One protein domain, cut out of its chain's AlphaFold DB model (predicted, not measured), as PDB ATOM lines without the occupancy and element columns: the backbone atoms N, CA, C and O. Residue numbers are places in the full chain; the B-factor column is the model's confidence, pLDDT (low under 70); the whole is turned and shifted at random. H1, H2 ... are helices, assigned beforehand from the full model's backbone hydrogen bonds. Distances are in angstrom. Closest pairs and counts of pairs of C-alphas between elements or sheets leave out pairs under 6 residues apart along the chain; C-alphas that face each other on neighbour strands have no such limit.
ATOM      1  N   GLU A  20      -5.561  27.120   7.832       83.31
ATOM      2  CA  GLU A  20      -6.345  27.038   6.597       83.31
ATOM      3  C   GLU A  20      -5.652  26.175   5.536       83.31
ATOM      4  O   GLU A  20      -6.258  25.227   5.045       83.31
ATOM      5  N   LEU A  21      -4.354  26.393   5.297       81.25
ATOM      6  CA  LEU A  21      -3.576  25.602   4.343       81.25
ATOM      7  C   LEU A  21      -3.504  24.118   4.744       81.25
ATOM      8  O   LEU A  21      -3.624  23.230   3.905       81.25
ATOM      9  N   LEU A  22      -3.335  23.830   6.039       86.44
ATOM     10  CA  LEU A  22      -3.330  22.451   6.541       86.44
ATOM     11  C   LEU A  22      -4.690  21.761   6.352       86.44
ATOM     12  O   LEU A  22      -4.729  20.567   6.057       86.44
ATOM     13  N   LEU A  23      -5.788  22.503   6.520       85.94
ATOM     14  CA  LEU A  23      -7.145  22.008   6.289       85.94
ATOM     15  C   LEU A  23      -7.402  21.742   4.799       85.94
ATOM     16  O   LEU A  23      -7.984  20.713   4.468       85.94
ATOM     17  N   ASP A  24      -6.940  22.617   3.903       82.94
ATOM     18  CA  ASP A  24      -7.131  22.465   2.450       82.94
ATOM     19  C   ASP A  24      -6.393  21.255   1.869       82.94
ATOM     20  O   ASP A  24      -6.880  20.615   0.939       82.94
ATOM     21  N   HIS A  25      -5.255  20.888   2.460       87.44
ATOM     22  CA  HIS A  25      -4.504  19.686   2.092       87.44
ATOM     23  C   HIS A  25      -4.899  18.430   2.888       87.44
ATOM     24  O   HIS A  25      -4.271  17.386   2.715       87.44
ATOM     25  N   GLY A  26      -5.911  18.503   3.764       87.25
ATOM     26  CA  GLY A  26      -6.376  17.359   4.560       87.25
ATOM     27  C   GLY A  26      -5.357  16.848   5.588       87.25
ATOM     28  O   GLY A  26      -5.412  15.689   5.990       87.25
ATOM     29  N   LEU A  27      -4.408  17.692   6.004       88.00
ATOM     30  CA  LEU A  27      -3.364  17.345   6.977       88.00
ATOM     31  C   LEU A  27      -3.852  17.446   8.428       88.00
ATOM     32  O   LEU A  27      -3.213  16.917   9.338       88.00
ATOM     33  N   VAL A  28      -4.969  18.139   8.651       89.94
ATOM     34  CA  VAL A  28      -5.655  18.243   9.941       89.94
ATOM     35  C   VAL A  28      -7.164  18.163   9.732       89.94
ATOM     36  O   VAL A  28      -7.682  18.613   8.714       89.94
ATOM     37  N   GLU A  29      -7.876  17.631  10.723       90.94
ATOM     38  CA  GLU A  29      -9.339  17.606  10.710       90.94
ATOM     39  C   GLU A  29      -9.925  18.978  11.101       90.94
ATOM     40  O   GLU A  29      -9.417  19.633  12.028       90.94
ATOM     41  N   PRO A  30     -11.013  19.422  10.440       87.81
ATOM     42  CA  PRO A  30     -11.733  20.621  10.838       87.81
ATOM     43  C   PRO A  30     -12.457  20.394  12.163       87.81
ATOM     44  O   PRO A  30     -13.147  19.390  12.367       87.81
ATOM     45  N   THR A  31     -12.364  21.379  13.050       93.00
ATOM     46  CA  THR A  31     -13.229  21.451  14.231       93.00
ATOM     47  C   THR A  31     -14.698  21.639  13.815       93.00
ATOM     48  O   THR A  31     -14.974  22.062  12.688       93.00
ATOM     49  N   PRO A  32     -15.674  21.382  14.711       94.62
ATOM     50  CA  PRO A  32     -17.086  21.629  14.406       94.62
ATOM     51  C   PRO A  32     -17.384  23.069  13.961       94.62
ATOM     52  O   PRO A  32     -18.196  23.276  13.066       94.62
ATOM     53  N   VAL A  33     -16.694  24.059  14.543       91.56
ATOM     54  CA  VAL A  33     -16.858  25.480  14.190       91.56
ATOM     55  C   VAL A  33     -16.317  25.766  12.787       91.56
ATOM     56  O   VAL A  33     -17.002  26.389  11.985       91.56
ATOM     57  N   GLU A  34     -15.127  25.261  12.460       88.94
ATOM     58  CA  GLU A  34     -14.516  25.444  11.134       88.94
ATOM     59  C   GLU A  34     -15.305  24.742  10.031       88.94
ATOM     60  O   GLU A  34     -15.401  25.252   8.917       88.94
ATOM     61  N   ARG A  35     -15.897  23.583  10.337       90.81
ATOM     62  CA  ARG A  35     -16.785  22.879   9.412       90.81
ATOM     63  C   ARG A  35     -18.024  23.717   9.103       90.81
ATOM     64  O   ARG A  35     -18.307  23.948   7.932       90.81
ATOM     65  N   ALA A  36     -18.697  24.231  10.133       91.06
ATOM     66  CA  ALA A  36     -19.863  25.097   9.964       91.06
ATOM     67  C   ALA A  36     -19.518  26.387   9.196       91.06
ATOM     68  O   ALA A  36     -20.286  26.837   8.348       91.06
ATOM     69  N   GLU A  37     -18.345  26.975   9.448       88.88
ATOM     70  CA  GLU A  37     -17.886  28.152   8.712       88.88
ATOM     71  C   GLU A  37     -17.588  27.840   7.239       88.88
ATOM     72  O   GLU A  37     -17.997  28.604   6.364       88.88
ATOM     73  N   ARG A  38     -16.933  26.710   6.943       87.44
ATOM     74  CA  ARG A  38     -16.695  26.253   5.565       87.44
ATOM     75  C   ARG A  38     -17.997  25.985   4.822       87.44
ATOM     76  O   ARG A  38     -18.135  26.413   3.682       87.44
ATOM     77  N   GLU A  39     -18.959  25.332   5.465       91.31
ATOM     78  CA  GLU A  39     -20.286  25.091   4.894       91.31
ATOM     79  C   GLU A  39     -21.014  26.405   4.591       91.31
ATOM     80  O   GLU A  39     -21.572  26.555   3.502       91.31
ATOM     81  N   ARG A  40     -20.943  27.387   5.501       92.62
ATOM     82  CA  ARG A  40     -21.508  28.725   5.286       92.62
ATOM     83  C   ARG A  40     -20.837  29.436   4.111       92.62
ATOM     84  O   ARG A  40     -21.535  29.863   3.198       92.62
ATOM     85  N   ARG A  41     -19.502  29.512   4.085       89.19
ATOM     86  CA  ARG A  41     -18.752  30.138   2.979       89.19
ATOM     87  C   ARG A  41     -19.031  29.445   1.643       89.19
ATOM     88  O   ARG A  41     -19.199  30.117   0.633       89.19
ATOM     89  N   ALA A  42     -19.132  28.117   1.628       88.00
ATOM     90  CA  ALA A  42     -19.474  27.360   0.427       88.00
ATOM     91  C   ALA A  42     -20.923  27.597  -0.029       88.00
ATOM     92  O   ALA A  42     -21.210  27.552  -1.224       88.00
ATOM     93  N   ALA A  43     -21.860  27.825   0.895       91.38
ATOM     94  CA  ALA A  43     -23.219  28.242   0.554       91.38
ATOM     95  C   ALA A  43     -23.243  29.669  -0.017       91.38
ATOM     96  O   ALA A  43     -23.819  29.874  -1.079       91.38
ATOM     97  N   GLU A  44     -22.552  30.617   0.622       91.50
ATOM     98  CA  GLU A  44     -22.417  31.999   0.139       91.50
ATOM     99  C   GLU A  44     -21.770  32.053  -1.252       91.50
ATOM    100  O   GLU A  44     -22.251  32.761  -2.132       91.50
ATOM    101  N   TRP A  45     -20.701  31.283  -1.478       87.19
ATOM    102  CA  TRP A  45     -20.027  31.227  -2.774       87.19
ATOM    103  C   TRP A  45     -20.935  30.656  -3.866       87.19
ATOM    104  O   TRP A  45     -20.994  31.218  -4.955       87.19
ATOM    105  N   ARG A  46     -21.689  29.587  -3.570       89.19
ATOM    106  CA  ARG A  46     -22.678  29.031  -4.510       89.19
ATOM    107  C   ARG A  46     -23.767  30.041  -4.849       89.19
ATOM    108  O   ARG A  46     -24.061  30.219  -6.022       89.19
ATOM    109  N   GLN A  47     -24.301  30.734  -3.845       90.44
ATOM    110  CA  GLN A  47     -25.304  31.772  -4.063       90.44
ATOM    111  C   GLN A  47     -24.764  32.888  -4.967       90.44
ATOM    112  O   GLN A  47     -25.414  33.248  -5.943       90.44
ATOM    113  N   ARG A  48     -23.552  33.392  -4.701       85.81
ATOM    114  CA  ARG A  48     -22.925  34.398  -5.570       85.81
ATOM    115  C   ARG A  48     -22.717  33.860  -6.981       85.81
ATOM    116  O   ARG A  48     -23.055  34.540  -7.937       85.81
ATOM    117  N   ALA A  49     -22.213  32.637  -7.136       86.69
ATOM    118  CA  ALA A  49     -22.019  32.042  -8.455       86.69
ATOM    119  C   ALA A  49     -23.337  31.944  -9.251       86.69
ATOM    120  O   ALA A  49     -23.352  32.234 -10.447       86.69
ATOM    121  N   GLU A  50     -24.445  31.593  -8.591       89.25
ATOM    122  CA  GLU A  50     -25.784  31.558  -9.192       89.25
ATOM    123  C   GLU A  50     -26.281  32.959  -9.588       89.25
ATOM    124  O   GLU A  50     -26.738  33.155 -10.716       89.25
ATOM    125  N   GLU A  51     -26.156  33.945  -8.694       89.19
ATOM    126  CA  GLU A  51     -26.526  35.344  -8.953       89.19
ATOM    127  C   GLU A  51     -25.718  35.934 -10.120       89.19
ATOM    128  O   GLU A  51     -26.277  36.585 -11.007       89.19
ATOM    129  N   HIS A  52     -24.414  35.655 -10.165       87.12
ATOM    130  CA  HIS A  52     -23.538  36.093 -11.248       87.12
ATOM    131  C   HIS A  52     -23.908  35.437 -12.584       87.12
ATOM    132  O   HIS A  52     -23.959  36.134 -13.597       87.12
ATOM    133  N   GLU A  53     -24.228  34.138 -12.628       90.62
ATOM    134  CA  GLU A  53     -24.654  33.507 -13.887       90.62
ATOM    135  C   GLU A  53     -25.996  34.058 -14.383       90.62
ATOM    136  O   GLU A  53     -26.135  34.344 -15.574       90.62
ATOM    137  N   ALA A  54     -26.964  34.276 -13.485       91.06
ATOM    138  CA  ALA A  54     -28.238  34.898 -13.841       91.06
ATOM    139  C   ALA A  54     -28.033  36.293 -14.451       91.06
ATOM    140  O   ALA A  54     -28.611  36.615 -15.494       91.06
ATOM    141  N   ARG A  55     -27.146  37.092 -13.848       92.19
ATOM    142  CA  ARG A  55     -26.761  38.412 -14.353       92.19
ATOM    143  C   ARG A  55     -26.105  38.337 -15.733       92.19
ATOM    144  O   ARG A  55     -26.455  39.112 -16.621       92.19
ATOM    145  N   ARG A  56     -25.187  37.387 -15.955       93.38
ATOM    146  CA  ARG A  56     -24.549  37.181 -17.267       93.38
ATOM    147  C   ARG A  56     -25.559  36.790 -18.335       93.38
ATOM    148  O   ARG A  56     -25.531  37.343 -19.431       93.38
ATOM    149  N   ALA A  57     -26.471  35.875 -18.022       93.38
ATOM    150  CA  ALA A  57     -27.527  35.476 -18.943       93.38
ATOM    151  C   ALA A  57     -28.399  36.675 -19.360       93.38
ATOM    152  O   ALA A  57     -28.583  36.903 -20.557       93.38
ATOM    153  N   ALA A  58     -28.845  37.487 -18.392       94.44
ATOM    154  CA  ALA A  58     -29.613  38.704 -18.658       94.44
ATOM    155  C   ALA A  58     -28.821  39.720 -19.501       94.44
ATOM    156  O   ALA A  58     -29.354  40.294 -20.452       94.44
ATOM    157  N   ALA A  59     -27.527  39.898 -19.214       93.75
ATOM    158  CA  ALA A  59     -26.656  40.780 -19.982       93.75
ATOM    159  C   ALA A  59     -26.509  40.333 -21.444       93.75
ATOM    160  O   ALA A  59     -26.629  41.159 -22.348       93.75
ATOM    161  N   ARG A  60     -26.300  39.033 -21.702       93.44
ATOM    162  CA  ARG A  60     -26.186  38.485 -23.069       93.44
ATOM    163  C   ARG A  60     -27.440  38.777 -23.894       93.44
ATOM    164  O   ARG A  60     -27.327  39.216 -25.037       93.44
ATOM    165  N   GLU A  61     -28.619  38.562 -23.311       93.81
ATOM    166  CA  GLU A  61     -29.899  38.833 -23.973       93.81
ATOM    167  C   GLU A  61     -30.083  40.330 -24.243       93.81
ATOM    168  O   GLU A  61     -30.357  40.736 -25.373       93.81
ATOM    169  N   ALA A  62     -29.876  41.168 -23.228       92.94
ATOM    170  CA  ALA A  62     -30.153  42.591 -23.335       92.94
ATOM    171  C   ALA A  62     -29.178  43.310 -24.288       92.94
ATOM    172  O   ALA A  62     -29.586  44.144 -25.098       92.94
ATOM    173  N   LEU A  63     -27.891  42.954 -24.262       94.44
ATOM    174  CA  LEU A  63     -26.866  43.553 -25.125       94.44
ATOM    175  C   LEU A  63     -27.021  43.168 -26.603       94.44
ATOM    176  O   LEU A  63     -26.534  43.894 -27.475       94.44
ATOM    177  N   ALA A  64     -27.717  42.068 -26.914       93.19
ATOM    178  CA  ALA A  64     -28.020  41.680 -28.291       93.19
ATOM    179  C   ALA A  64     -28.931  42.697 -29.009       93.19
ATOM    180  O   ALA A  64     -28.891  42.796 -30.235       93.19
ATOM    181  N   ALA A  65     -29.706  43.494 -28.264       92.88
ATOM    182  CA  ALA A  65     -30.553  44.550 -28.823       92.88
ATOM    183  C   ALA A  65     -29.759  45.783 -29.304       92.88
ATOM    184  O   ALA A  65     -30.269  46.583 -30.094       92.88
ATOM    185  N   ILE A  66     -28.510  45.956 -28.856       93.94
ATOM    186  CA  ILE A  66     -27.665  47.086 -29.250       93.94
ATOM    187  C   ILE A  66     -27.090  46.814 -30.641       93.94
ATOM    188  O   ILE A  66     -26.165  46.024 -30.795       93.94
ATOM    189  N   THR A  67     -27.604  47.506 -31.659       95.12
ATOM    190  CA  THR A  67     -27.175  47.348 -33.065       95.12
ATOM    191  C   THR A  67     -26.307  48.496 -33.583       95.12
ATOM    192  O   THR A  67     -25.820  48.447 -34.713       95.12
ATOM    193  N   ALA A  68     -26.086  49.538 -32.778       96.25
ATOM    194  CA  ALA A  68     -25.286  50.689 -33.179       96.25
ATOM    195  C   ALA A  68     -23.832  50.267 -33.495       96.25
ATOM    196  O   ALA A  68     -23.189  49.664 -32.630       96.25
ATOM    197  N   PRO A  69     -23.273  50.607 -34.676       95.12
ATOM    198  CA  PRO A  69     -21.988  50.060 -35.126       95.12
ATOM    199  C   PRO A  69     -20.822  50.304 -34.162       95.12
ATOM    200  O   PRO A  69     -20.050  49.393 -33.880       95.12
ATOM    201  N   VAL A  70     -20.715  51.516 -33.611       94.38
ATOM    202  CA  VAL A  70     -19.644  51.866 -32.662       94.38
ATOM    203  C   VAL A  70     -19.787  51.086 -31.356       94.38
ATOM    204  O   VAL A  70     -18.801  50.574 -30.838       94.38
ATOM    205  N   ALA A  71     -21.011  50.950 -30.841       94.69
ATOM    206  CA  ALA A  71     -21.253  50.185 -29.626       94.69
ATOM    207  C   ALA A  71     -20.964  48.695 -29.829       94.69
ATOM    208  O   ALA A  71     -20.391  48.073 -28.943       94.69
ATOM    209  N   ARG A  72     -21.283  48.136 -31.004       95.31
ATOM    210  CA  ARG A  72     -20.924  46.753 -31.336       95.31
ATOM    211  C   ARG A  72     -19.422  46.523 -31.316       95.31
ATOM    212  O   ARG A  72     -18.999  45.569 -30.685       95.31
ATOM    213  N   ILE A  73     -18.632  47.426 -31.901       94.50
ATOM    214  CA  ILE A  73     -17.164  47.334 -31.853       94.50
ATOM    215  C   ILE A  73     -16.672  47.272 -30.403       94.50
ATOM    216  O   ILE A  73     -15.844  46.430 -30.073       94.50
ATOM    217  N   VAL A  74     -17.200  48.128 -29.523       93.31
ATOM    218  CA  VAL A  74     -16.828  48.110 -28.099       93.31
ATOM    219  C   VAL A  74     -17.255  46.797 -27.437       93.31
ATOM    220  O   VAL A  74     -16.453  46.170 -26.757       93.31
ATOM    221  N   LEU A  75     -18.488  46.336 -27.652       94.56
ATOM    222  CA  LEU A  75     -18.976  45.083 -27.064       94.56
ATOM    223  C   LEU A  75     -18.207  43.852 -27.564       94.56
ATOM    224  O   LEU A  75     -17.992  42.923 -26.793       94.56
ATOM    225  N   ASP A  76     -17.767  43.856 -28.822       93.75
ATOM    226  CA  ASP A  76     -16.981  42.770 -29.410       93.75
ATOM    227  C   ASP A  76     -15.546  42.738 -28.855       93.75
ATOM    228  O   ASP A  76     -14.959  41.664 -28.734       93.75
ATOM    229  N   LEU A  77     -14.986  43.895 -28.474       93.44
ATOM    230  CA  LEU A  77     -13.712  43.965 -27.752       93.44
ATOM    231  C   LEU A  77     -13.857  43.454 -26.313       93.44
ATOM    232  O   LEU A  77     -12.986  42.739 -25.831       93.44
ATOM    233  N   HIS A  78     -14.972  43.762 -25.648       94.44
ATOM    234  CA  HIS A  78     -15.262  43.358 -24.266       94.44
ATOM    235  C   HIS A  78     -16.093  42.066 -24.191       94.44
ATOM    236  O   HIS A  78     -17.109  41.995 -23.492       94.44
ATOM    237  N   VAL A  79     -15.668  41.037 -24.925       91.38
ATOM    238  CA  VAL A  79     -16.342  39.734 -24.948       91.38
ATOM    239  C   VAL A  79     -16.059  38.922 -23.680       91.38
ATOM    240  O   VAL A  79     -14.977  38.993 -23.091       91.38
ATOM    241  N   GLU A  80     -17.054  38.139 -23.277       93.44
ATOM    242  CA  GLU A  80     -16.943  37.149 -22.212       93.44
ATOM    243  C   GLU A  80     -16.029  35.983 -22.629       93.44
ATOM    244  O   GLU A  80     -16.186  35.408 -23.711       93.44
ATOM    245  N   ASN A  81     -15.098  35.594 -21.761       88.88
ATOM    246  CA  ASN A  81     -14.261  34.411 -21.943       88.88
ATOM    247  C   ASN A  81     -14.910  33.146 -21.320       88.88
ATOM    248  O   ASN A  81     -15.891  33.241 -20.586       88.88
ATOM    249  N   PRO A  82     -14.363  31.931 -21.533       88.44
ATOM    250  CA  PRO A  82     -14.939  30.700 -20.969       88.44
ATOM    251  C   PRO A  82     -14.983  30.615 -19.432       88.44
ATOM    252  O   PRO A  82     -15.615  29.705 -18.902       88.44
ATOM    253  N   ARG A  83     -14.291  31.509 -18.718       86.38
ATOM    254  CA  ARG A  83     -14.326  31.627 -17.251       86.38
ATOM    255  C   ARG A  83     -15.358  32.652 -16.771       86.38
ATOM    256  O   ARG A  83     -15.566  32.782 -15.569       86.38
ATOM    257  N   GLY A  84     -16.030  33.342 -17.694       88.94
ATOM    258  CA  GLY A  84     -16.978  34.406 -17.385       88.94
ATOM    259  C   GLY A  84     -16.315  35.740 -17.042       88.94
ATOM    260  O   GLY A  84     -16.928  36.568 -16.371       88.94
ATOM    261  N   GLU A  85     -15.072  35.941 -17.481       91.81
ATOM    262  CA  GLU A  85     -14.298  37.174 -17.314       91.81
ATOM    263  C   GLU A  85     -14.319  37.991 -18.621       91.81
ATOM    264  O   GLU A  85     -14.580  37.465 -19.707       91.81
ATOM    265  N   CYS A  86     -14.047  39.288 -18.533       91.81
ATOM    266  CA  CYS A  86     -14.060  40.229 -19.646       91.81
ATOM    267  C   CYS A  86     -12.654  40.359 -20.248       91.81
ATOM    268  O   CYS A  86     -11.737  40.861 -19.606       91.81
ATOM    269  N   GLY A  87     -12.481  39.930 -21.503       83.94
ATOM    270  CA  GLY A  87     -11.161  39.904 -22.155       83.94
ATOM    271  C   GLY A  87     -10.667  41.244 -22.715       83.94
ATOM    272  O   GLY A  87      -9.510  41.340 -23.115       83.94
ATOM    273  N   GLY A  88     -11.541  42.253 -22.788       82.31
ATOM    274  CA  GLY A  88     -11.245  43.558 -23.396       82.31
ATOM    275  C   GLY A  88     -11.003  44.699 -22.420       82.31
ATOM    276  O   GLY A  88     -10.739  45.811 -22.869       82.31
ATOM    277  N   ASP A  89     -11.154  44.457 -21.118       84.00
ATOM    278  CA  ASP A  89     -10.926  45.473 -20.090       84.00
ATOM    279  C   ASP A  89      -9.534  45.308 -19.469       84.00
ATOM    280  O   ASP A  89      -8.914  44.244 -19.569       84.00
ATOM    281  N   ASP A  90      -9.048  46.374 -18.839       77.06
ATOM    282  CA  ASP A  90      -7.776  46.329 -18.125       77.06
ATOM    283  C   ASP A  90      -7.867  45.331 -16.960       77.06
ATOM    284  O   ASP A  90      -8.888  45.247 -16.273       77.06
ATOM    285  N   MET A  91      -6.784  44.583 -16.733       79.06
ATOM    286  CA  MET A  91      -6.679  43.687 -15.580       79.06
ATOM    287  C   MET A  91      -6.775  44.492 -14.280       79.06
ATOM    288  O   MET A  91      -6.198  45.581 -14.173       79.06
ATOM    289  N   ASP A  92      -7.476  43.953 -13.287       66.69
ATOM    290  CA  ASP A  92      -7.610  44.558 -11.969       66.69
ATOM    291  C   ASP A  92      -6.855  43.764 -10.885       66.69
ATOM    292  O   ASP A  92      -6.313  42.677 -11.100       66.69
ATOM    293  N   GLY A  93      -6.725  44.380  -9.707       61.66
ATOM    294  CA  GLY A  93      -6.093  43.755  -8.546       61.66
ATOM    295  C   GLY A  93      -4.559  43.684  -8.573       61.66
ATOM    296  O   GLY A  93      -3.881  44.188  -9.465       61.66
ATOM    297  N   TYR A  94      -4.002  43.095  -7.511       46.47
ATOM    298  CA  TYR A  94      -2.554  42.899  -7.353       46.47
ATOM    299  C   TYR A  94      -2.031  41.750  -8.228       46.47
ATOM    300  O   TYR A  94      -0.896  41.801  -8.694       46.47
ATOM    301  N   ASP A  95      -2.885  40.754  -8.482       61.81
ATOM    302  CA  ASP A  95      -2.561  39.536  -9.228       61.81
ATOM    303  C   ASP A  95      -2.851  39.647 -10.739       61.81
ATOM    304  O   ASP A  95      -2.622  38.690 -11.477       61.81
ATOM    305  N   ALA A  96      -3.276  40.832 -11.203       76.56
ATOM    306  CA  ALA A  96      -3.625  41.125 -12.593       76.56
ATOM    307  C   ALA A  96      -4.646  40.118 -13.154       76.56
ATOM    308  O   ALA A  96      -4.396  39.423 -14.141       76.56
ATOM    309  N   GLU A  97      -5.796  40.027 -12.493       79.38
ATOM    310  CA  GLU A  97      -6.891  39.164 -12.922       79.38
ATOM    311  C   GLU A  97      -7.760  39.900 -13.951       79.38
ATOM    312  O   GLU A  97      -7.838  41.131 -13.970       79.38
ATOM    313  N   PHE A  98      -8.384  39.154 -14.865       84.44
ATOM    314  CA  PHE A  98      -9.377  39.753 -15.750       84.44
ATOM    315  C   PHE A  98     -10.634  40.065 -14.934       84.44
ATOM    316  O   PHE A  98     -11.107  39.186 -14.208       84.44
ATOM    317  N   PRO A  99     -11.222  41.263 -15.080       88.31
ATOM    318  CA  PRO A  99     -12.439  41.589 -14.361       88.31
ATOM    319  C   PRO A  99     -13.585  40.699 -14.836       88.31
ATOM    320  O   PRO A  99     -13.626  40.254 -15.985       88.31
ATOM    321  N   GLU A 100     -14.564  40.475 -13.971       89.81
ATOM    322  CA  GLU A 100     -15.742  39.690 -14.327       89.81
ATOM    323  C   GLU A 100     -16.530  40.323 -15.486       89.81
ATOM    324  O   GLU A 100     -16.643  41.547 -15.611       89.81
ATOM    325  N   TRP A 101     -17.107  39.477 -16.341       92.56
ATOM    326  CA  TRP A 101     -18.053  39.910 -17.361       92.56
ATOM    327  C   TRP A 101     -19.490  39.811 -16.820       92.56
ATOM    328  O   TRP A 101     -19.826  38.797 -16.205       92.56
ATOM    329  N   PRO A 102     -20.378  40.790 -17.069       93.69
ATOM    330  CA  PRO A 102     -20.156  42.039 -17.799       93.69
ATOM    331  C   PRO A 102     -19.309  43.039 -16.999       93.69
ATOM    332  O   PRO A 102     -19.653  43.412 -15.881       93.69
ATOM    333  N   CYS A 103     -18.221  43.503 -17.615       91.81
ATOM    334  CA  CYS A 103     -17.289  44.468 -17.034       91.81
ATOM    335  C   CYS A 103     -17.858  45.896 -17.066       91.81
ATOM    336  O   CYS A 103     -18.828  46.201 -17.770       91.81
ATOM    337  N   ARG A 104     -17.215  46.821 -16.345       90.75
ATOM    338  CA  ARG A 104     -17.692  48.205 -16.176       90.75
ATOM    339  C   ARG A 104     -17.896  48.948 -17.499       90.75
ATOM    340  O   ARG A 104     -18.770  49.811 -17.605       90.75
ATOM    341  N   THR A 105     -17.090  48.653 -18.516       92.69
ATOM    342  CA  THR A 105     -17.265  49.247 -19.848       92.69
ATOM    343  C   THR A 105     -18.550  48.761 -20.521       92.69
ATOM    344  O   THR A 105     -19.309  49.579 -21.043       92.69
ATOM    345  N   VAL A 106     -18.857  47.464 -20.429       94.50
ATOM    346  CA  VAL A 106     -20.108  46.876 -20.937       94.50
ATOM    347  C   VAL A 106     -21.319  47.484 -20.228       94.50
ATOM    348  O   VAL A 106     -22.275  47.885 -20.888       94.50
ATOM    349  N   GLU A 107     -21.252  47.646 -18.904       94.31
ATOM    350  CA  GLU A 107     -22.299  48.309 -18.116       94.31
ATOM    351  C   GLU A 107     -22.543  49.757 -18.567       94.31
ATOM    352  O   GLU A 107     -23.687  50.189 -18.702       94.31
ATOM    353  N   LYS A 108     -21.480  50.525 -18.844       94.31
ATOM    354  CA  LYS A 108     -21.606  51.910 -19.332       94.31
ATOM    355  C   LYS A 108     -22.229  51.981 -20.720       94.31
ATOM    356  O   LYS A 108     -23.036  52.876 -20.972       94.31
ATOM    357  N   VAL A 109     -21.862  51.058 -21.612       95.00
ATOM    358  CA  VAL A 109     -22.494  50.945 -22.930       95.00
ATOM    359  C   VAL A 109     -23.976  50.630 -22.750       95.00
ATOM    360  O   VAL A 109     -24.806  51.365 -23.272       95.00
ATOM    361  N   ALA A 110     -24.328  49.622 -21.950       94.88
ATOM    362  CA  ALA A 110     -25.720  49.279 -21.657       94.88
ATOM    363  C   ALA A 110     -26.518  50.480 -21.119       94.88
ATOM    364  O   ALA A 110     -27.574  50.812 -21.661       94.88
ATOM    365  N   ALA A 111     -25.972  51.196 -20.133       95.69
ATOM    366  CA  ALA A 111     -26.603  52.373 -19.544       95.69
ATOM    367  C   ALA A 111     -26.826  53.505 -20.561       95.69
ATOM    368  O   ALA A 111     -27.868  54.159 -20.529       95.69
ATOM    369  N   HIS A 112     -25.895  53.717 -21.501       96.19
ATOM    370  CA  HIS A 112     -26.062  54.694 -22.583       96.19
ATOM    371  C   HIS A 112     -27.279  54.387 -23.473       96.19
ATOM    372  O   HIS A 112     -27.941  55.310 -23.945       96.19
ATOM    373  N   TYR A 113     -27.604  53.104 -23.656       95.44
ATOM    374  CA  TYR A 113     -28.774  52.639 -24.408       95.44
ATOM    375  C   TYR A 113     -30.015  52.391 -23.531       95.44
ATOM    376  O   TYR A 113     -31.019  51.891 -24.033       95.44
ATOM    377  N   GLY A 114     -29.981  52.750 -22.241       94.75
ATOM    378  CA  GLY A 114     -31.111  52.573 -21.320       94.75
ATOM    379  C   GLY A 114     -31.378  51.120 -20.912       94.75
ATOM    380  O   GLY A 114     -32.509  50.786 -20.570       94.75
TER     381      GLY A 114
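Overview. This is residues 20 to 114 of the 117 residues of an uncharacterized protein of Actinomadura sp. CNU-125 (UniProt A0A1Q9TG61). One long helix, H2, makes most of the length, like a shaft with a small hook at one end and a loose head at the other. The hook is the short helix H1, folded back from the first end of H2; the head holds H3 and H4, a helical hairpin, and the long loop of residues 78 to 103. The printed part has 95 residues with four named helices, in the order H1, H2, H3, H4, and no named strand; the class is all helix. The whole is only just loose, close to extended, with a radius of gyration of the C-alphas of 18.5 A and spans of 58 by 25 by 19 A.

Arrangement. H2, residues 32 to 63, stands free over residues 39 to 51. H4, residues 104 to 112, is close to H2 but not clearly touching: their closest C-alphas, those of Leu 63 and Ala 110, are 6.8 A apart. These two run the same way at a steep tilt of 44 degrees. H3, residues 69 to 77, touches H4, the closest C-alphas being those of Leu 75 and Val 106 at 6.5 A. This helical hairpin runs opposite ways at a shallow tilt of 21 degrees. H3 is only just apart from H2, with a closest distance between C-alphas of 8.3 A. H1, residues 20 to 24, is apart from H2, H3 and H4. In H1, H2, H3 and H4 every O i to N i+4 pair is within hydrogen-bond range.

Along the chain. H2 measures 46.2 A from C-alpha 32 at (-17.086, 21.629, 14.406) to C-alpha 63 at (-26.866, 43.553, -25.125). H3 measures 12.6 A, H4 12.4 A and H1 6.2 A. H4 ends with C-alpha 112 at (-26.062, 54.694, -22.583).

Size, cuts and confidence. The C-alphas farthest apart, those of Thr 31 and Pro 69, are 57.7 A apart. The printed part has no cut. The link from H3 to H4 is long, 26 residues; H2 to H3 is tight and H1 to H2 short. Mean pLDDT of the printed part is 89.1, and residues 92 to 95 are under 70.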